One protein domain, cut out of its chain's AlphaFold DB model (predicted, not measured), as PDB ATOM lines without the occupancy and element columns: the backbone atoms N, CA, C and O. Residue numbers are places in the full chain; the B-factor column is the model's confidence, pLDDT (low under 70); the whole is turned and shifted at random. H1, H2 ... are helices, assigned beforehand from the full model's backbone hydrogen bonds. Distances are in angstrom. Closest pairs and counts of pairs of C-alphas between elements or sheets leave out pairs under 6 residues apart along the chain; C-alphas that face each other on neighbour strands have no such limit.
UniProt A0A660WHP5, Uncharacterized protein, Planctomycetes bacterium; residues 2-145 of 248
ATOM      1  N   ILE A   2     222.360 132.987 272.762       39.69
ATOM      2  CA  ILE A   2     222.092 133.647 274.059       39.69
ATOM      3  C   ILE A   2     223.412 134.149 274.680       39.69
ATOM      4  O   ILE A   2     223.570 135.347 274.815       39.69
ATOM      5  N   GLU A   3     224.457 133.316 274.788       38.22
ATOM      6  CA  GLU A   3     225.795 133.767 275.251       38.22
ATOM      7  C   GLU A   3     226.500 134.837 274.381       38.22
ATOM      8  O   GLU A   3     227.343 135.586 274.875       38.22
ATOM      9  N   ALA A   4     226.245 134.893 273.068       40.66
ATOM     10  CA  ALA A   4     226.896 135.863 272.172       40.66
ATOM     11  C   ALA A   4     226.173 137.222 272.197       40.66
ATOM     12  O   ALA A   4     226.810 138.266 272.078       40.66
ATOM     13  N   LEU A   5     224.857 137.188 272.405       43.47
ATOM     14  CA  LEU A   5     223.980 138.345 272.540       43.47
ATOM     15  C   LEU A   5     223.988 138.889 273.974       43.47
ATOM     16  O   LEU A   5     224.022 140.100 274.140       43.47
ATOM     17  N   GLU A   6     224.126 138.040 274.995       45.47
ATOM     18  CA  GLU A   6     224.460 138.431 276.373       45.47
ATOM     19  C   GLU A   6     225.825 139.124 276.438       45.47
ATOM     20  O   GLU A   6     225.991 140.109 277.157       45.47
ATOM     21  N   LYS A   7     226.813 138.678 275.646       43.75
ATOM     22  CA  LYS A   7     228.106 139.375 275.501       43.75
ATOM     23  C   LYS A   7     227.982 140.733 274.805       43.75
ATOM     24  O   LYS A   7     228.709 141.660 275.153       43.75
ATOM     25  N   LEU A   8     227.064 140.876 273.850       43.91
ATOM     26  CA  LEU A   8     226.756 142.157 273.207       43.91
ATOM     27  C   LEU A   8     226.007 143.094 274.171       43.91
ATOM     28  O   LEU A   8     226.448 144.223 274.356       43.91
ATOM     29  N   GLY A   9     224.972 142.608 274.861       41.28
ATOM     30  CA  GLY A   9     224.206 143.348 275.870       41.28
ATOM     31  C   GLY A   9     225.047 143.782 277.075       41.28
ATOM     32  O   GLY A   9     225.012 144.944 277.475       41.28
ATOM     33  N   SER A  10     225.911 142.904 277.595       42.62
ATOM     34  CA  SER A  10     226.862 143.248 278.670       42.62
ATOM     35  C   SER A  10     227.960 144.224 278.230       42.62
ATOM     36  O   SER A  10     228.475 144.973 279.054       42.62
ATOM     37  N   SER A  11     228.295 144.274 276.936       43.62
ATOM     38  CA  SER A  11     229.194 145.294 276.383       43.62
ATOM     39  C   SER A  11     228.489 146.629 276.097       43.62
ATOM     40  O   SER A  11     229.173 147.628 275.870       43.62
ATOM     41  N   ILE A  12     227.154 146.647 276.065       45.41
ATOM     42  CA  ILE A  12     226.317 147.823 275.798       45.41
ATOM     43  C   ILE A  12     225.861 148.499 277.109       45.41
ATOM     44  O   ILE A  12     225.722 149.719 277.151       45.41
ATOM     45  N   SER A  13     225.743 147.756 278.215       44.19
ATOM     46  CA  SER A  13     225.304 148.253 279.534       44.19
ATOM     47  C   SER A  13     226.292 149.194 280.259       44.19
ATOM     48  O   SER A  13     226.066 149.577 281.409       44.19
ATOM     49  N   ALA A  14     227.374 149.601 279.589       45.84
ATOM     50  CA  ALA A  14     228.406 150.500 280.105       45.84
ATOM     51  C   ALA A  14     228.652 151.720 279.195       45.84
ATOM     52  O   ALA A  14     229.784 152.196 279.094       45.84
ATOM     53  N   ILE A  15     227.622 152.228 278.506       50.59
ATOM     54  CA  ILE A  15     227.737 153.505 277.784       50.59
ATOM     55  C   ILE A  15     227.787 154.646 278.822       50.59
ATOM     56  O   ILE A  15     226.814 154.830 279.555       50.59
ATOM     57  N   PRO A  16     228.903 155.394 278.926       51.34
ATOM     58  CA  PRO A  16     229.041 156.488 279.887       51.34
ATOM     59  C   PRO A  16     228.042 157.621 279.602       51.34
ATOM     60  O   PRO A  16     227.680 157.855 278.451       51.34
ATOM     61  N   GLU A  17     227.645 158.369 280.641       52.28
ATOM     62  CA  GLU A  17     226.744 159.539 280.534       52.28
ATOM     63  C   GLU A  17     227.225 160.592 279.523       52.28
ATOM     64  O   GLU A  17     226.417 161.305 278.932       52.28
ATOM     65  N   SER A  18     228.541 160.673 279.300       54.62
ATOM     66  CA  SER A  18     229.134 161.461 278.224       54.62
ATOM     67  C   SER A  18     230.014 160.574 277.352       54.62
ATOM     68  O   SER A  18     230.970 159.946 277.814       54.62
ATOM     69  N   LEU A  19     229.677 160.515 276.068       63.28
ATOM     70  CA  LEU A  19     230.499 159.854 275.069       63.28
ATOM     71  C   LEU A  19     231.539 160.823 274.494       63.28
ATOM     72  O   LEU A  19     231.299 162.032 274.454       63.28
ATOM     73  N   PRO A  20     232.682 160.309 274.001       77.38
ATOM     74  CA  PRO A  20     233.629 161.112 273.240       77.38
ATOM     75  C   PRO A  20     232.933 161.853 272.089       77.38
ATOM     76  O   PRO A  20     232.053 161.294 271.432       77.38
ATOM     77  N   GLU A  21     233.366 163.080 271.791       80.62
ATOM     78  CA  GLU A  21     232.815 163.906 270.701       80.62
ATOM     79  C   GLU A  21     232.799 163.163 269.350       80.62
ATOM     80  O   GLU A  21     231.854 163.274 268.570       80.62
ATOM     81  N   THR A  22     233.791 162.301 269.120       85.62
ATOM     82  CA  THR A  22     233.873 161.425 267.945       85.62
ATOM     83  C   THR A  22     232.697 160.452 267.834       85.62
ATOM     84  O   THR A  22     232.221 160.192 266.730       85.62
ATOM     85  N   SER A  23     232.205 159.922 268.957       87.19
ATOM     86  CA  SER A  23     231.051 159.014 268.987       87.19
ATOM     87  C   SER A  23     229.747 159.759 268.710       87.19
ATOM     88  O   SER A  23     228.877 159.228 268.019       87.19
ATOM     89  N   ARG A  24     229.631 161.007 269.186       91.38
ATOM     90  CA  ARG A  24     228.487 161.881 268.893       91.38
ATOM     91  C   ARG A  24     228.388 162.175 267.396       91.38
ATOM     92  O   ARG A  24     227.344 161.928 266.802       91.38
ATOM     93  N   ILE A  25     229.477 162.650 266.781       93.56
ATOM     94  CA  ILE A  25     229.524 162.984 265.345       93.56
ATOM     95  C   ILE A  25     229.142 161.770 264.497       93.56
ATOM     96  O   ILE A  25     228.318 161.879 263.593       93.56
ATOM     97  N   ARG A  26     229.695 160.597 264.823       94.00
ATOM     98  CA  ARG A  26     229.374 159.360 264.109       94.00
ATOM     99  C   ARG A  26     227.907 158.968 264.245       94.00
ATOM    100  O   ARG A  26     227.319 158.519 263.274       94.00
ATOM    101  N   SER A  27     227.318 159.150 265.422       95.94
ATOM    102  CA  SER A  27     225.911 158.807 265.646       95.94
ATOM    103  C   SER A  27     224.968 159.740 264.882       95.94
ATOM    104  O   SER A  27     223.971 159.281 264.337       95.94
ATOM    105  N   ILE A  28     225.316 161.027 264.767       96.56
ATOM    106  CA  ILE A  28     224.596 161.973 263.900       96.56
ATOM    107  C   ILE A  28     224.702 161.542 262.433       96.56
ATOM    108  O   ILE A  28     223.692 161.503 261.741       96.56
ATOM    109  N   GLU A  29     225.899 161.184 261.962       96.75
ATOM    110  CA  GLU A  29     226.092 160.718 260.583       96.75
ATOM    111  C   GLU A  29     225.341 159.409 260.304       96.75
ATOM    112  O   GLU A  29     224.728 159.258 259.251       96.75
ATOM    113  N   PHE A  30     225.325 158.484 261.265       97.25
ATOM    114  CA  PHE A  30     224.533 157.262 261.180       97.25
ATOM    115  C   PHE A  30     223.040 157.583 261.025       97.25
ATOM    116  O   PHE A  30     222.403 157.078 260.109       97.25
ATOM    117  N   LEU A  31     222.493 158.479 261.856       97.50
ATOM    118  CA  LEU A  31     221.082 158.880 261.790       97.50
ATOM    119  C   LEU A  31     220.718 159.602 260.486       97.50
ATOM    120  O   LEU A  31     219.604 159.439 260.002       97.50
ATOM    121  N   LYS A  32     221.637 160.372 259.892       97.56
ATOM    122  CA  LYS A  32     221.417 161.022 258.585       97.56
ATOM    123  C   LYS A  32     221.254 160.032 257.440       97.56
ATOM    124  O   LYS A  32     220.549 160.325 256.482       97.56
ATOM    125  N   ASN A  33     221.939 158.898 257.537       96.69
ATOM    126  CA  ASN A  33     221.936 157.851 256.522       96.69
ATOM    127  C   ASN A  33     221.012 156.678 256.897       96.69
ATOM    128  O   ASN A  33     220.990 155.671 256.190       96.69
ATOM    129  N   ALA A  34     220.283 156.778 258.013       96.62
ATOM    130  CA  ALA A  34     219.365 155.743 258.458       96.62
ATOM    131  C   ALA A  34     218.128 155.707 257.555       96.62
ATOM    132  O   ALA A  34     217.521 156.735 257.262       96.62
ATOM    133  N   ASP A  35     217.752 154.502 257.138       95.75
ATOM    134  CA  ASP A  35     216.494 154.230 256.460       95.75
ATOM    135  C   ASP A  35     215.530 153.488 257.398       95.75
ATOM    136  O   ASP A  35     215.875 153.103 258.519       95.75
ATOM    137  N   ASP A  36     214.313 153.251 256.917       96.00
ATOM    138  CA  ASP A  36     213.259 152.600 257.696       96.00
ATOM    139  C   ASP A  36     213.523 151.111 257.988       96.00
ATOM    140  O   ASP A  36     212.791 150.505 258.775       96.00
ATOM    141  N   SER A  37     214.579 150.520 257.413       95.81
ATOM    142  CA  SER A  37     214.979 149.136 257.693       95.81
ATOM    143  C   SER A  37     215.745 148.994 259.010       95.81
ATOM    144  O   SER A  37     215.761 147.905 259.587       95.81
ATOM    145  N   ARG A  38     216.324 150.087 259.531       96.56
ATOM    146  CA  ARG A  38     217.074 150.064 260.792       96.56
ATOM    147  C   ARG A  38     216.162 149.707 261.961       96.56
ATOM    148  O   ARG A  38     215.003 150.130 262.035       96.56
ATOM    149  N   CYS A  39     216.684 148.909 262.883       96.81
ATOM    150  CA  CYS A  39     215.922 148.468 264.041       96.81
ATOM    151  C   CYS A  39     215.833 149.576 265.111       96.81
ATOM    152  O   CYS A  39     216.685 150.470 265.195       96.81
ATOM    153  N   ALA A  40     214.785 149.528 265.930       97.69
ATOM    154  CA  ALA A  40     214.491 150.538 266.938       97.69
ATOM    155  C   ALA A  40     215.620 150.674 267.976       97.69
ATOM    156  O   ALA A  40     215.987 151.789 268.352       97.69
ATOM    157  N   ALA A  41     216.237 149.558 268.377       96.81
ATOM    158  CA  ALA A  41     217.342 149.556 269.332       96.81
ATOM    159  C   ALA A  41     218.559 150.354 268.839       96.81
ATOM    160  O   ALA A  41     219.154 151.117 269.604       96.81
ATOM    161  N   VAL A  42     218.927 150.221 267.562       97.12
ATOM    162  CA  VAL A  42     220.101 150.918 267.015       97.12
ATOM    163  C   VAL A  42     219.799 152.394 266.789       97.12
ATOM    164  O   VAL A  42     220.637 153.240 267.111       97.12
ATOM    165  N   LEU A  43     218.593 152.719 266.310       97.62
ATOM    166  CA  LEU A  43     218.129 154.105 266.206       97.62
ATOM    167  C   LEU A  43     218.183 154.800 267.571       97.62
ATOM    168  O   LEU A  43     218.728 155.900 267.685       97.62
ATOM    169  N   TYR A  44     217.702 154.133 268.621       96.69
ATOM    170  CA  TYR A  44     217.778 154.645 269.983       96.69
ATOM    171  C   TYR A  44     219.218 154.796 270.475       96.69
ATOM    172  O   TYR A  44     219.564 155.842 271.019       96.69
ATOM    173  N   ALA A  45     220.086 153.809 270.247       95.06
ATOM    174  CA  ALA A  45     221.491 153.908 270.627       95.06
ATOM    175  C   ALA A  45     222.183 155.103 269.954       95.06
ATOM    176  O   ALA A  45     222.887 155.866 270.615       95.06
ATOM    177  N   ALA A  46     221.953 155.308 268.656       96.19
ATOM    178  CA  ALA A  46     222.499 156.443 267.924       96.19
ATOM    179  C   ALA A  46     221.928 157.779 268.437       96.19
ATOM    180  O   ALA A  46     222.689 158.711 268.703       96.19
ATOM    181  N   ALA A  47     220.614 157.868 268.659       96.06
ATOM    182  CA  ALA A  47     219.971 159.071 269.192       96.06
ATOM    183  C   ALA A  47     220.464 159.405 270.607       96.06
ATOM    184  O   ALA A  47     220.834 160.546 270.887       96.06
ATOM    185  N   ARG A  48     220.574 158.404 271.482       93.19
ATOM    186  CA  ARG A  48     221.134 158.555 272.826       93.19
ATOM    187  C   ARG A  48     222.595 158.995 272.782       93.19
ATOM    188  O   ARG A  48     222.994 159.857 273.558       93.19
ATOM    189  N   ASN A  49     223.401 158.455 271.872       92.69
ATOM    190  CA  ASN A  49     224.790 158.885 271.724       92.69
ATOM    191  C   ASN A  49     224.904 160.329 271.208       92.69
ATOM    192  O   ASN A  49     225.857 161.034 271.548       92.69
ATOM    193  N   ALA A  50     223.948 160.762 270.382       94.19
ATOM    194  CA  ALA A  50     223.899 162.108 269.826       94.19
ATOM    195  C   ALA A  50     223.426 163.161 270.850       94.19
ATOM    196  O   ALA A  50     223.998 164.253 270.911       94.19
ATOM    197  N   TYR A  51     222.415 162.820 271.659       93.12
ATOM    198  CA  TYR A  51     221.650 163.767 272.483       93.12
ATOM    199  C   TYR A  51     221.632 163.458 273.984       93.12
ATOM    200  O   TYR A  51     221.010 164.200 274.743       93.12
ATOM    201  N   SER A  52     222.352 162.426 274.433       90.31
ATOM    202  CA  SER A  52     222.357 161.891 275.807       90.31
ATOM    203  C   SER A  52     221.018 161.276 276.247       90.31
ATOM    204  O   SER A  52     220.072 161.169 275.468       90.31
ATOM    205  N   LEU A  53     220.935 160.867 277.519       86.44
ATOM    206  CA  LEU A  53     219.700 160.374 278.144       86.44
ATOM    207  C   LEU A  53     218.607 161.446 278.255       86.44
ATOM    208  O   LEU A  53     217.437 161.100 278.388       86.44
ATOM    209  N   GLY A  54     218.960 162.734 278.143       86.69
ATOM    210  CA  GLY A  54     217.985 163.827 278.150       86.69
ATOM    211  C   GLY A  54     216.892 163.676 277.088       86.69
ATOM    212  O   GLY A  54     215.775 164.129 277.320       86.69
ATOM    213  N   LEU A  55     217.181 162.967 275.988       91.00
ATOM    214  CA  LEU A  55     216.225 162.619 274.934       91.00
ATOM    215  C   LEU A  55     214.918 162.015 275.478       91.00
ATOM    216  O   LEU A  55     213.849 162.342 274.977       91.00
ATOM    217  N   LEU A  56     214.993 161.174 276.516       91.19
ATOM    218  CA  LEU A  56     213.829 160.484 277.089       91.19
ATOM    219  C   LEU A  56     212.844 161.438 277.781       91.19
ATOM    220  O   LEU A  56     211.671 161.127 277.946       91.19
ATOM    221  N   SER A  57     213.320 162.617 278.181       91.88
ATOM    222  CA  SER A  57     212.508 163.654 278.831       91.88
ATOM    223  C   SER A  57     211.902 164.662 277.853       91.88
ATOM    224  O   SER A  57     211.211 165.588 278.275       91.88
ATOM    225  N   TRP A  58     212.214 164.548 276.561       94.94
ATOM    226  CA  TRP A  58     211.758 165.500 275.558       94.94
ATOM    227  C   TRP A  58     210.388 165.121 275.015       94.94
ATOM    228  O   TRP A  58     210.100 163.953 274.761       94.94
ATOM    229  N   GLU A  59     209.586 166.147 274.744       95.69
ATOM    230  CA  GLU A  59     208.376 165.994 273.941       95.69
ATOM    231  C   GLU A  59     208.741 165.564 272.506       95.69
ATOM    232  O   GLU A  59     209.776 166.016 271.988       95.69
ATOM    233  N   PRO A  60     207.903 164.758 271.825       95.19
ATOM    234  CA  PRO A  60     208.162 164.286 270.462       95.19
ATOM    235  C   PRO A  60     208.572 165.397 269.485       95.19
ATOM    236  O   PRO A  60     209.555 165.265 268.756       95.19
ATOM    237  N   GLU A  61     207.890 166.544 269.510       96.44
ATOM    238  CA  GLU A  61     208.190 167.688 268.643       96.44
ATOM    239  C   GLU A  61     209.579 168.273 268.920       96.44
ATOM    240  O   GLU A  61     210.263 168.727 268.001       96.44
ATOM    241  N   THR A  62     210.021 168.244 270.179       96.81
ATOM    242  CA  THR A  62     211.353 168.727 270.566       96.81
ATOM    243  C   THR A  62     212.442 167.815 270.015       96.81
ATOM    244  O   THR A  62     213.469 168.319 269.550       96.81
ATOM    245  N   ILE A  63     212.212 166.497 270.006       96.38
ATOM    246  CA  ILE A  63     213.127 165.522 269.402       96.38
ATOM    247  C   ILE A  63     213.301 165.839 267.914       96.38
ATOM    248  O   ILE A  63     214.428 166.034 267.455       96.38
ATOM    249  N   TRP A  64     212.197 165.989 267.180       96.50
ATOM    250  CA  TRP A  64     212.232 166.211 265.731       96.50
ATOM    251  C   TRP A  64     212.841 167.550 265.342       96.50
ATOM    252  O   TRP A  64     213.732 167.583 264.498       96.50
ATOM    253  N   LEU A  65     212.445 168.640 266.003       97.06
ATOM    254  CA  LEU A  65     213.019 169.962 265.739       97.06
ATOM    255  C   LEU A  65     214.518 170.019 266.058       97.06
ATOM    256  O   LEU A  65     215.252 170.794 265.447       97.06
ATOM    257  N   THR A  66     214.982 169.244 267.039       96.94
ATOM    258  CA  THR A  66     216.410 169.175 267.376       96.94
ATOM    259  C   THR A  66     217.178 168.352 266.346       96.94
ATOM    260  O   THR A  66     218.216 168.806 265.873       96.94
ATOM    261  N   MET A  67     216.639 167.204 265.932       97.19
ATOM    262  CA  MET A  67     217.220 166.374 264.872       97.19
ATOM    263  C   MET A  67     217.300 167.108 263.526       97.19
ATOM    264  O   MET A  67     218.345 167.085 262.875       97.19
ATOM    265  N   GLU A  68     216.249 167.837 263.150       97.25
ATOM    266  CA  GLU A  68     216.202 168.622 261.912       97.25
ATOM    267  C   GLU A  68     217.280 169.720 261.890       97.25
ATOM    268  O   GLU A  68     217.936 169.929 260.868       97.25
ATOM    269  N   LYS A  69     217.542 170.382 263.028       97.38
ATOM    270  CA  LYS A  69     218.624 171.384 263.151       97.38
ATOM    271  C   LYS A  69     220.011 170.795 262.911       97.38
ATOM    272  O   LYS A  69     220.868 171.488 262.363       97.38
ATOM    273  N   ASP A  70     220.214 169.536 263.283       97.25
ATOM    274  CA  ASP A  70     221.457 168.801 263.032       97.25
ATOM    275  C   ASP A  70     221.489 168.175 261.619       97.25
ATOM    276  O   ASP A  70     222.489 167.567 261.217       97.25
ATOM    277  N   GLY A  71     220.435 168.391 260.820       97.44
ATOM    278  CA  GLY A  71     220.289 167.926 259.442       97.44
ATOM    279  C   GLY A  71     219.888 166.457 259.326       97.44
ATOM    280  O   GLY A  71     220.230 165.830 258.327       97.44
ATOM    281  N   ILE A  72     219.254 165.896 260.355       98.12
ATOM    282  CA  ILE A  72     218.715 164.534 260.367       98.12
ATOM    283  C   ILE A  72     217.241 164.600 259.958       98.12
ATOM    284  O   ILE A  72     216.445 165.253 260.633       98.12
ATOM    285  N   ASP A  73     216.877 163.889 258.892       96.50
ATOM    286  CA  ASP A  73     215.492 163.743 258.439       96.50
ATOM    287  C   ASP A  73     215.110 162.261 258.397       96.50
ATOM    288  O   ASP A  73     215.291 161.576 257.392       96.50
ATOM    289  N   LEU A  74     214.638 161.744 259.533       96.25
ATOM    290  CA  LEU A  74     214.183 160.359 259.636       96.25
ATOM    291  C   LEU A  74     212.830 160.180 258.941       96.25
ATOM    292  O   LEU A  74     211.933 161.016 259.103       96.25
ATOM    293  N   GLY A  75     212.662 159.048 258.256       95.75
ATOM    294  CA  GLY A  75     211.369 158.598 257.742       95.75
ATOM    295  C   GLY A  75     210.342 158.382 258.858       95.75
ATOM    296  O   GLY A  75     210.692 158.253 260.032       95.75
ATOM    297  N   LEU A  76     209.055 158.349 258.495       94.94
ATOM    298  CA  LEU A  76     207.958 158.193 259.458       94.94
ATOM    299  C   LEU A  76     208.117 156.916 260.298       94.94
ATOM    300  O   LEU A  76     208.023 156.978 261.518       94.94
ATOM    301  N   VAL A  77     208.461 155.793 259.664       96.69
ATOM    302  CA  VAL A  77     208.657 154.508 260.351       96.69
ATOM    303  C   VAL A  77     209.808 154.583 261.356       96.69
ATOM    304  O   VAL A  77     209.677 154.140 262.495       96.69
ATOM    305  N   SER A  78     210.933 155.186 260.970       97.12
ATOM    306  CA  SER A  78     212.069 155.391 261.875       97.12
ATOM    307  C   SER A  78     211.729 156.301 263.063       97.12
ATOM    308  O   SER A  78     212.201 156.068 264.179       97.12
ATOM    309  N   ARG A  79     210.889 157.323 262.848       96.12
ATOM    310  CA  ARG A  79     210.380 158.189 263.923       96.12
ATOM    311  C   ARG A  79     209.476 157.413 264.879       96.12
ATOM    312  O   ARG A  79     209.677 157.503 266.089       96.12
ATOM    313  N   ASP A  80     208.552 156.616 264.351       96.06
ATOM    314  CA  ASP A  80     207.624 155.804 265.144       96.06
ATOM    315  C   ASP A  80     208.373 154.776 266.003       96.06
ATOM    316  O   ASP A  80     208.110 154.665 267.200       96.06
ATOM    317  N   LYS A  81     209.388 154.106 265.439       97.56
ATOM    318  CA  LYS A  81     210.300 153.216 266.181       97.56
ATOM    319  C   LYS A  81     210.946 153.919 267.374       97.56
ATOM    320  O   LYS A  81     210.969 153.377 268.478       97.56
ATOM    321  N   LEU A  82     211.467 155.130 267.169       96.38
ATOM    322  CA  LEU A  82     212.140 155.879 268.228       96.38
ATOM    323  C   LEU A  82     211.162 156.343 269.324       96.38
ATOM    324  O   LEU A  82     211.508 156.298 270.504       96.38
ATOM    325  N   LEU A  83     209.941 156.750 268.960       95.44
ATOM    326  CA  LEU A  83     208.904 157.102 269.939       95.44
ATOM    327  C   LEU A  83     208.414 155.885 270.718       95.44
ATOM    328  O   LEU A  83     208.224 155.989 271.927       95.44
ATOM    329  N   ALA A  84     208.270 154.734 270.060       95.88
ATOM    330  CA  ALA A  84     207.927 153.480 270.718       95.88
ATOM    331  C   ALA A  84     209.005 153.067 271.734       95.88
ATOM    332  O   ALA A  84     208.676 152.663 272.847       95.88
ATOM    333  N   VAL A  85     210.291 153.257 271.413       95.50
ATOM    334  CA  VAL A  85     211.383 153.063 272.383       95.50
ATOM    335  C   VAL A  85     211.272 154.029 273.561       95.50
ATOM    336  O   VAL A  85     211.431 153.611 274.706       95.50
ATOM    337  N   ASN A  86     210.978 155.307 273.310       93.19
ATOM    338  CA  ASN A  86     210.804 156.273 274.393       93.19
ATOM    339  C   ASN A  86     209.648 155.858 275.321       93.19
ATOM    340  O   ASN A  86     209.816 155.807 276.538       93.19
ATOM    341  N   ALA A  87     208.508 155.465 274.746       92.50
ATOM    342  CA  ALA A  87     207.362 154.958 275.493       92.50
ATOM    343  C   ALA A  87     207.717 153.711 276.319       92.50
ATOM    344  O   ALA A  87     207.411 153.685 277.506       92.50
ATOM    345  N   LEU A  88     208.423 152.739 275.729       93.62
ATOM    346  CA  LEU A  88     208.881 151.513 276.396       93.62
ATOM    347  C   LEU A  88     209.775 151.790 277.617       93.62
ATOM    348  O   LEU A  88     209.701 151.086 278.624       93.62
ATOM    349  N   ILE A  89     210.662 152.784 277.527       91.50
ATOM    350  CA  ILE A  89     211.603 153.107 278.608       91.50
ATOM    351  C   ILE A  89     210.910 153.919 279.705       91.50
ATOM    352  O   ILE A  89     211.065 153.605 280.885       91.50
ATOM    353  N   VAL A  90     210.154 154.948 279.317       91.06
ATOM    354  CA  VAL A  90     209.538 155.912 280.242       91.06
ATOM    355  C   VAL A  90     208.300 155.338 280.933       91.06
ATOM    356  O   VAL A  90     208.010 155.700 282.074       91.06
ATOM    357  N   ASN A  91     207.563 154.444 280.269       88.75
ATOM    358  CA  ASN A  91     206.314 153.886 280.766       88.75
ATOM    359  C   ASN A  91     206.308 152.349 280.656       88.75
ATOM    360  O   ASN A  91     206.402 151.817 279.551       88.75
ATOM    361  N   PRO A  92     206.106 151.597 281.757       87.38
ATOM    362  CA  PRO A  92     206.132 150.138 281.700       87.38
ATOM    363  C   PRO A  92     204.849 149.521 281.112       87.38
ATOM    364  O   PRO A  92     204.687 148.307 281.162       87.38
ATOM    365  N   GLN A  93     203.946 150.323 280.530       94.38
ATOM    366  CA  GLN A  93     202.703 149.856 279.901       94.38
ATOM    367  C   GLN A  93     202.884 148.753 278.863       94.38
ATOM    368  O   GLN A  93     202.007 147.908 278.738       94.38
ATOM    369  N   PHE A  94     204.031 148.700 278.187       95.69
ATOM    370  CA  PHE A  94     204.379 147.590 277.298       95.69
ATOM    371  C   PHE A  94     204.235 146.205 277.958       95.69
ATOM    372  O   PHE A  94     203.908 145.233 277.281       95.69
ATOM    373  N   TYR A  95     204.463 146.111 279.270       95.94
ATOM    374  CA  TYR A  95     204.433 144.850 280.002       95.94
ATOM    375  C   TYR A  95     203.042 144.465 280.510       95.94
ATOM    376  O   TYR A  95     202.830 143.293 280.791       95.94
ATOM    377  N   TRP A  96     202.091 145.397 280.619       96.06
ATOM    378  CA  TRP A  96     200.790 145.123 281.249       96.06
ATOM    379  C   TRP A  96     199.554 145.574 280.467       96.06
ATOM    380  O   TRP A  96     198.441 145.296 280.892       96.06
ATOM    381  N   ASP A  97     199.724 146.276 279.347       96.94
ATOM    382  CA  ASP A  97     198.632 146.706 278.471       96.94
ATOM    383  C   ASP A  97     198.857 146.133 277.069       96.94
ATOM    384  O   ASP A  97     199.796 146.522 276.363       96.94
ATOM    385  N   HIS A  98     197.999 145.198 276.654       97.00
ATOM    386  CA  HIS A  98     198.147 144.540 275.357       97.00
ATOM    387  C   HIS A  98     198.023 145.497 274.164       97.00
ATOM    388  O   HIS A  98     198.628 145.227 273.128       97.00
ATOM    389  N   LEU A  99     197.300 146.620 274.280       96.44
ATOM    390  CA  LEU A  99     197.193 147.606 273.199       96.44
ATOM    391  C   LEU A  99     198.511 148.362 273.028       96.44
ATOM    392  O   LEU A  99     198.944 148.629 271.907       96.44
ATOM    393  N   VAL A 100     199.178 148.696 274.134       96.19
ATOM    394  CA  VAL A 100     200.508 149.320 274.084       96.19
ATOM    395  C   VAL A 100     201.536 148.324 273.556       96.19
ATOM    396  O   VAL A 100     202.346 148.686 272.699       96.19
ATOM    397  N   PHE A 101     201.471 147.066 273.999       97.44
ATOM    398  CA  PHE A 101     202.295 145.987 273.460       97.44
ATOM    399  C   PHE A 101     202.111 145.839 271.941       97.44
ATOM    400  O   PHE A 101     203.086 145.930 271.198       97.44
ATOM    401  N   GLU A 102     200.874 145.690 271.463       97.69
ATOM    402  CA  GLU A 102     200.536 145.532 270.043       97.69
ATOM    403  C   GLU A 102     201.061 146.695 269.190       97.69
ATOM    404  O   GLU A 102     201.764 146.484 268.200       97.69
ATOM    405  N   ASN A 103     200.784 147.934 269.601       97.06
ATOM    406  CA  ASN A 103     201.244 149.118 268.877       97.06
ATOM    407  C   ASN A 103     202.776 149.222 268.857       97.06
ATOM    408  O   ASN A 103     203.354 149.628 267.845       97.06
ATOM    409  N   THR A 104     203.445 148.798 269.934       97.44
ATOM    410  CA  THR A 104     204.913 148.715 269.986       97.44
ATOM    411  C   THR A 104     205.439 147.658 269.019       97.44
ATOM    412  O   THR A 104     206.432 147.906 268.335       97.44
ATOM    413  N   VAL A 105     204.765 146.505 268.906       98.06
ATOM    414  CA  VAL A 105     205.122 145.463 267.934       98.06
ATOM    415  C   VAL A 105     205.069 146.019 266.517       98.06
ATOM    416  O   VAL A 105     206.072 145.932 265.808       98.06
ATOM    417  N   HIS A 106     203.959 146.659 266.134       97.88
ATOM    418  CA  HIS A 106     203.816 147.273 264.809       97.88
ATOM    419  C   HIS A 106     204.889 148.325 264.541       97.88
ATOM    420  O   HIS A 106     205.534 148.271 263.495       97.88
ATOM    421  N   ALA A 107     205.152 149.218 265.497       97.31
ATOM    422  CA  ALA A 107     206.196 150.225 265.350       97.31
ATOM    423  C   ALA A 107     207.581 149.589 265.132       97.31
ATOM    424  O   ALA A 107     208.293 149.963 264.200       97.31
ATOM    425  N   PHE A 108     207.958 148.589 265.936       97.88
ATOM    426  CA  PHE A 108     209.283 147.960 265.871       97.88
ATOM    427  C   PHE A 108     209.524 147.228 264.548       97.88
ATOM    428  O   PHE A 108     210.628 147.297 264.003       97.88
ATOM    429  N   VAL A 109     208.498 146.588 263.980       97.25
ATOM    430  CA  VAL A 109     208.605 145.930 262.664       97.25
ATOM    431  C   VAL A 109     208.383 146.882 261.484       97.25
ATOM    432  O   VAL A 109     208.587 146.496 260.336       97.25
ATOM    433  N   GLY A 110     208.035 148.141 261.755       96.44
ATOM    434  CA  GLY A 110     207.835 149.183 260.751       96.44
ATOM    435  C   GLY A 110     206.472 149.165 260.059       96.44
ATOM    436  O   GLY A 110     206.329 149.705 258.962       96.44
ATOM    437  N   ASN A 111     205.473 148.564 260.700       95.62
ATOM    438  CA  ASN A 111     204.077 148.650 260.298       95.62
ATOM    439  C   ASN A 111     203.443 149.946 260.827       95.62
ATOM    440  O   ASN A 111     203.822 150.473 261.871       95.62
ATOM    441  N   ILE A 112     202.422 150.437 260.121       89.50
ATOM    442  CA  ILE A 112     201.618 151.570 260.590       89.50
ATOM    443  C   ILE A 112     200.665 151.064 261.678       89.50
ATOM    444  O   ILE A 112     199.743 150.293 261.395       89.50
ATOM    445  N   SER A 113     200.890 151.526 262.905       88.50
ATOM    446  CA  SER A 113     199.986 151.318 264.035       88.50
ATOM    447  C   SER A 113     198.737 152.196 263.889       88.50
ATOM    448  O   SER A 113     198.806 153.364 263.498       88.50
ATOM    449  N   ASN A 114     197.579 151.620 264.192       89.44
ATOM    450  CA  ASN A 114     196.305 152.304 264.303       89.44
ATOM    451  C   ASN A 114     195.704 151.999 265.685       89.44
ATOM    452  O   ASN A 114     195.068 150.959 265.845       89.44
ATOM    453  N   PRO A 115     195.836 152.911 266.662       87.94
ATOM    454  CA  PRO A 115     195.417 152.656 268.038       87.94
ATOM    455  C   PRO A 115     193.893 152.541 268.214       87.94
ATOM    456  O   PRO A 115     193.434 152.134 269.278       87.94
ATOM    457  N   ASP A 116     193.100 152.888 267.195       91.69
ATOM    458  CA  ASP A 116     191.636 152.803 267.245       91.69
ATOM    459  C   ASP A 116     191.102 151.391 266.940       91.69
ATOM    460  O   ASP A 116     189.900 151.136 267.080       91.69
ATOM    461  N   VAL A 117     191.957 150.473 266.476       93.12
ATOM    462  CA  VAL A 117     191.567 149.107 266.105       93.12
ATOM    463  C   VAL A 117     192.590 148.092 266.598       93.12
ATOM    464  O   VAL A 117     193.782 148.351 266.581       93.12
ATOM    465  N   ILE A 118     192.118 146.904 266.975       93.25
ATOM    466  CA  ILE A 118     192.995 145.774 267.306       93.25
ATOM    467  C   ILE A 118     193.555 145.197 266.002       93.25
ATOM    468  O   ILE A 118     192.800 144.700 265.155       93.25
ATOM    469  N   GLN A 119     194.871 145.262 265.844       94.56
ATOM    470  CA  GLN A 119     195.651 144.749 264.727       94.56
ATOM    471  C   GLN A 119     196.473 143.541 265.194       94.56
ATOM    472  O   GLN A 119     197.617 143.678 265.620       94.56
ATOM    473  N   GLU A 120     195.898 142.341 265.066       95.88
ATOM    474  CA  GLU A 120     196.549 141.092 265.487       95.88
ATOM    475  C   GLU A 120     197.969 140.955 264.901       95.88
ATOM    476  O   GLU A 120     198.151 140.951 263.680       95.88
ATOM    477  N   CYS A 121     198.968 140.836 265.780       97.12
ATOM    478  CA  CYS A 121     200.378 140.730 265.402       97.12
ATOM    479  C   CYS A 121     200.766 139.298 265.033       97.12
ATOM    480  O   CYS A 121     200.317 138.326 265.652       97.12
ATOM    481  N   HIS A 122     201.695 139.141 264.087       98.12
ATOM    482  CA  HIS A 122     202.235 137.821 263.793       98.12
ATOM    483  C   HIS A 122     203.152 137.341 264.942       98.12
ATOM    484  O   HIS A 122     203.964 138.119 265.450       98.12
ATOM    485  N   PRO A 123     203.125 136.051 265.342       98.56
ATOM    486  CA  PRO A 123     203.967 135.549 266.433       98.56
ATOM    487  C   PRO A 123     205.467 135.805 266.287       98.56
ATOM    488  O   PRO A 123     206.158 136.013 267.280       98.56
ATOM    489  N   SER A 124     205.983 135.802 265.058       98.56
ATOM    490  CA  SER A 124     207.397 136.105 264.809       98.56
ATOM    491  C   SER A 124     207.739 137.580 265.043       98.56
ATOM    492  O   SER A 124     208.834 137.872 265.513       98.56
ATOM    493  N   GLU A 125     206.798 138.487 264.772       98.62
ATOM    494  CA  GLU A 125     206.944 139.923 265.027       98.62
ATOM    495  C   GLU A 125     206.933 140.189 266.532       98.62
ATOM    496  O   GLU A 125     207.856 140.814 267.039       98.62
ATOM    497  N   MET A 126     205.975 139.606 267.265       98.69
ATOM    498  CA  MET A 126     205.931 139.699 268.732       98.69
ATOM    499  C   MET A 126     207.219 139.170 269.377       98.69
ATOM    500  O   MET A 126     207.781 139.811 270.260       98.69
ATOM    501  N   ALA A 127     207.718 138.018 268.913       98.50
ATOM    502  CA  ALA A 127     208.963 137.435 269.410       98.50
ATOM    503  C   ALA A 127     210.180 138.344 269.159       98.50
ATOM    504  O   ALA A 127     211.042 138.463 270.032       98.50
ATOM    505  N   TRP A 128     210.244 138.993 267.990       98.31
ATOM    506  CA  TRP A 128     211.272 139.990 267.693       98.31
ATOM    507  C   TRP A 128     211.151 141.211 268.604       98.31
ATOM    508  O   TRP A 128     212.149 141.632 269.176       98.31
ATOM    509  N   THR A 129     209.946 141.747 268.786       98.19
ATOM    510  CA  THR A 129     209.722 142.933 269.615       98.19
ATOM    511  C   THR A 129     210.117 142.705 271.065       98.19
ATOM    512  O   THR A 129     210.777 143.568 271.630       98.19
ATOM    513  N   VAL A 130     209.788 141.552 271.660       97.38
ATOM    514  CA  VAL A 130     210.243 141.219 273.025       97.38
ATOM    515  C   VAL A 130     211.770 141.173 273.083       97.38
ATOM    516  O   VAL A 130     212.377 141.808 273.938       97.38
ATOM    517  N   TYR A 131     212.401 140.488 272.126       96.62
ATOM    518  CA  TYR A 131     213.858 140.411 272.052       96.62
ATOM    519  C   TYR A 131     214.520 141.792 271.910       96.62
ATOM    520  O   TYR A 131     215.503 142.096 272.586       96.62
ATOM    521  N   GLU A 132     213.996 142.641 271.030       96.69
ATOM    522  CA  GLU A 132     214.517 143.985 270.805       96.69
ATOM    523  C   GLU A 132     214.265 144.903 272.011       96.69
ATOM    524  O   GLU A 132     215.151 145.670 272.392       96.69
ATOM    525  N   ALA A 133     213.102 144.787 272.658       95.38
ATOM    526  CA  ALA A 133     212.773 145.509 273.881       95.38
ATOM    527  C   ALA A 133     213.757 145.181 275.014       95.38
ATOM    528  O   ALA A 133     214.232 146.100 275.683       95.38
ATOM    529  N   ASP A 134     214.152 143.915 275.175       92.62
ATOM    530  CA  ASP A 134     215.169 143.511 276.156       92.62
ATOM    531  C   ASP A 134     216.527 144.172 275.879       92.62
ATOM    532  O   ASP A 134     217.207 144.638 276.797       92.62
ATOM    533  N   VAL A 135     216.923 144.282 274.606       93.06
ATOM    534  CA  VAL A 135     218.154 144.989 274.212       93.06
ATOM    535  C   VAL A 135     218.050 146.484 274.517       93.06
ATOM    536  O   VAL A 135     219.002 147.077 275.034       93.06
ATOM    537  N   VAL A 136     216.895 147.095 274.241       92.94
ATOM    538  CA  VAL A 136     216.609 148.501 274.558       92.94
ATOM    539  C   VAL A 136     216.687 148.766 276.058       92.94
ATOM    540  O   VAL A 136     217.366 149.698 276.487       92.94
ATOM    541  N   ARG A 137     216.056 147.920 276.869       89.62
ATOM    542  CA  ARG A 137     216.081 148.019 278.332       89.62
ATOM    543  C   ARG A 137     217.472 147.760 278.899       89.62
ATOM    544  O   ARG A 137     217.901 148.474 279.798       89.62
ATOM    545  N   GLY A 138     218.228 146.828 278.316       88.12
ATOM    546  CA  GLY A 138     219.621 146.568 278.681       88.12
ATOM    547  C   GLY A 138     220.573 147.743 278.413       88.12
ATOM    548  O   GLY A 138     221.642 147.824 279.027       88.12
ATOM    549  N   MET A 139     220.196 148.673 277.526       86.06
ATOM    550  CA  MET A 139     220.912 149.936 277.327       86.06
ATOM    551  C   MET A 139     220.647 150.944 278.445       86.06
ATOM    552  O   MET A 139     221.517 151.775 278.720       86.06
ATOM    553  N   ASP A 140     219.476 150.915 279.070       82.19
ATOM    554  CA  ASP A 140     219.062 151.926 280.035       82.19
ATOM    555  C   ASP A 140     219.686 151.677 281.427       82.19
ATOM    556  O   ASP A 140     219.534 150.590 281.992       82.19
ATOM    557  N   PRO A 141     220.422 152.644 282.016       73.12
ATOM    558  CA  PRO A 141     221.028 152.469 283.336       73.12
ATOM    559  C   PRO A 141     220.009 152.250 284.462       73.12
ATOM    560  O   PRO A 141     220.346 151.555 285.426       73.12
ATOM    561  N   GLU A 142     218.807 152.822 284.343       74.12
ATOM    562  CA  GLU A 142     217.722 152.693 285.327       74.12
ATOM    563  C   GLU A 142     216.836 151.464 285.068       74.12
ATOM    564  O   GLU A 142     216.214 150.938 285.990       74.12
ATOM    565  N   GLY A 143     216.854 150.933 283.844       63.47
ATOM    566  CA  GLY A 143     216.043 149.803 283.394       63.47
ATOM    567  C   GLY A 143     216.447 148.422 283.921       63.47
ATOM    568  O   GLY A 143     215.971 147.414 283.400       63.47
ATOM    569  N   LYS A 144     217.309 148.349 284.942       59.31
ATOM    570  CA  LYS A 144     217.834 147.096 285.506       59.31
ATOM    571  C   LYS A 144     216.802 146.413 286.403       59.31
ATOM    572  O   LYS A 144     216.866 146.501 287.626       59.31
ATOM    573  N   GLY A 145     215.867 145.714 285.782       62.38
ATOM    574  CA  GLY A 145     214.954 144.788 286.435       62.38
ATOM    575  C   GLY A 145     214.277 143.925 285.383       62.38
ATOM    576  O   GLY A 145     213.924 144.438 284.320       62.38
TER     577      GLY A 145
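AT A GLANCE: This is residues 2 to 145 of the 248 residues of an uncharacterized protein of Planctomycetes bacterium (UniProt A0A660WHP5). Four helices, H3, H6, H8 and H9, make a mostly crossed core with H6 nearest its middle; H2 packs on H3 at one end, and the loop of residues 110 to 122 lies past H8 at the other. Short H4 and H5 lie beside H3 and H6, and H1 meets residues 135 to 139 of H9. The 144 printed residues have nine named helices, H1 to H9 in order, and no named strand: all helix, compact, radius of gyration of the C-alphas 14.9 A, spans 43 by 36 by 25 A.

HOW THE PARTS SIT: Start at H1, residues 2 to 12: it touches H9, residues 123 to 139, closest at C-alphas 12 and 139, 6.0 A. Next, H2, residues 21 to 32, touches H3, residues 40 to 51, closest at C-alphas 24 and 50, 4.7 A. With residues 40 to 44 alone, H3 touches H6, residues 76 to 90, about perpendicular at 79 degrees, closest at C-alphas 40 and 81, 5.0 A. H4, residues 53 to 57, is close to H3 but not clearly touching, C-alphas 55 and 48 being closest at 6.7 A; H5, residues 60 to 69, touches no helix but is near H3. H7, residues 92 to 95, touches H8, residues 98 to 109, only at the corner, with residues 100 to 104 of H8 alone, closest at C-alphas 94 and 101, 4.7 A. With residues 104 to 109 alone, H8 touches residues 125 to 129 alone of H9, about perpendicular at 87 degrees, closest at C-alphas 105 and 129, 5.5 A. Every O i to N i+4 pair is within hydrogen-bond range in H1, H2, H3, H5, H6, H8 and H9; H4 has 0 of 1, but 2 of 2 O i to N i+3 pairs, and H7 is too short for an i+4 pair.

IN THESE COORDINATES: Find C-alpha 2 at (222.092, 133.647, 274.059), where H1 begins; H6 runs 21.0 A, and H9 24.8 A to C-alpha 139 at (220.912, 149.936, 277.327).

THE WHOLE: The farthest C-alphas, 20 and 117, are 44.3 A apart; the printed part has no cut, the link H8 to H9 is long, and pLDDT is under 70 at residues 2 to 19 and 143 to 145.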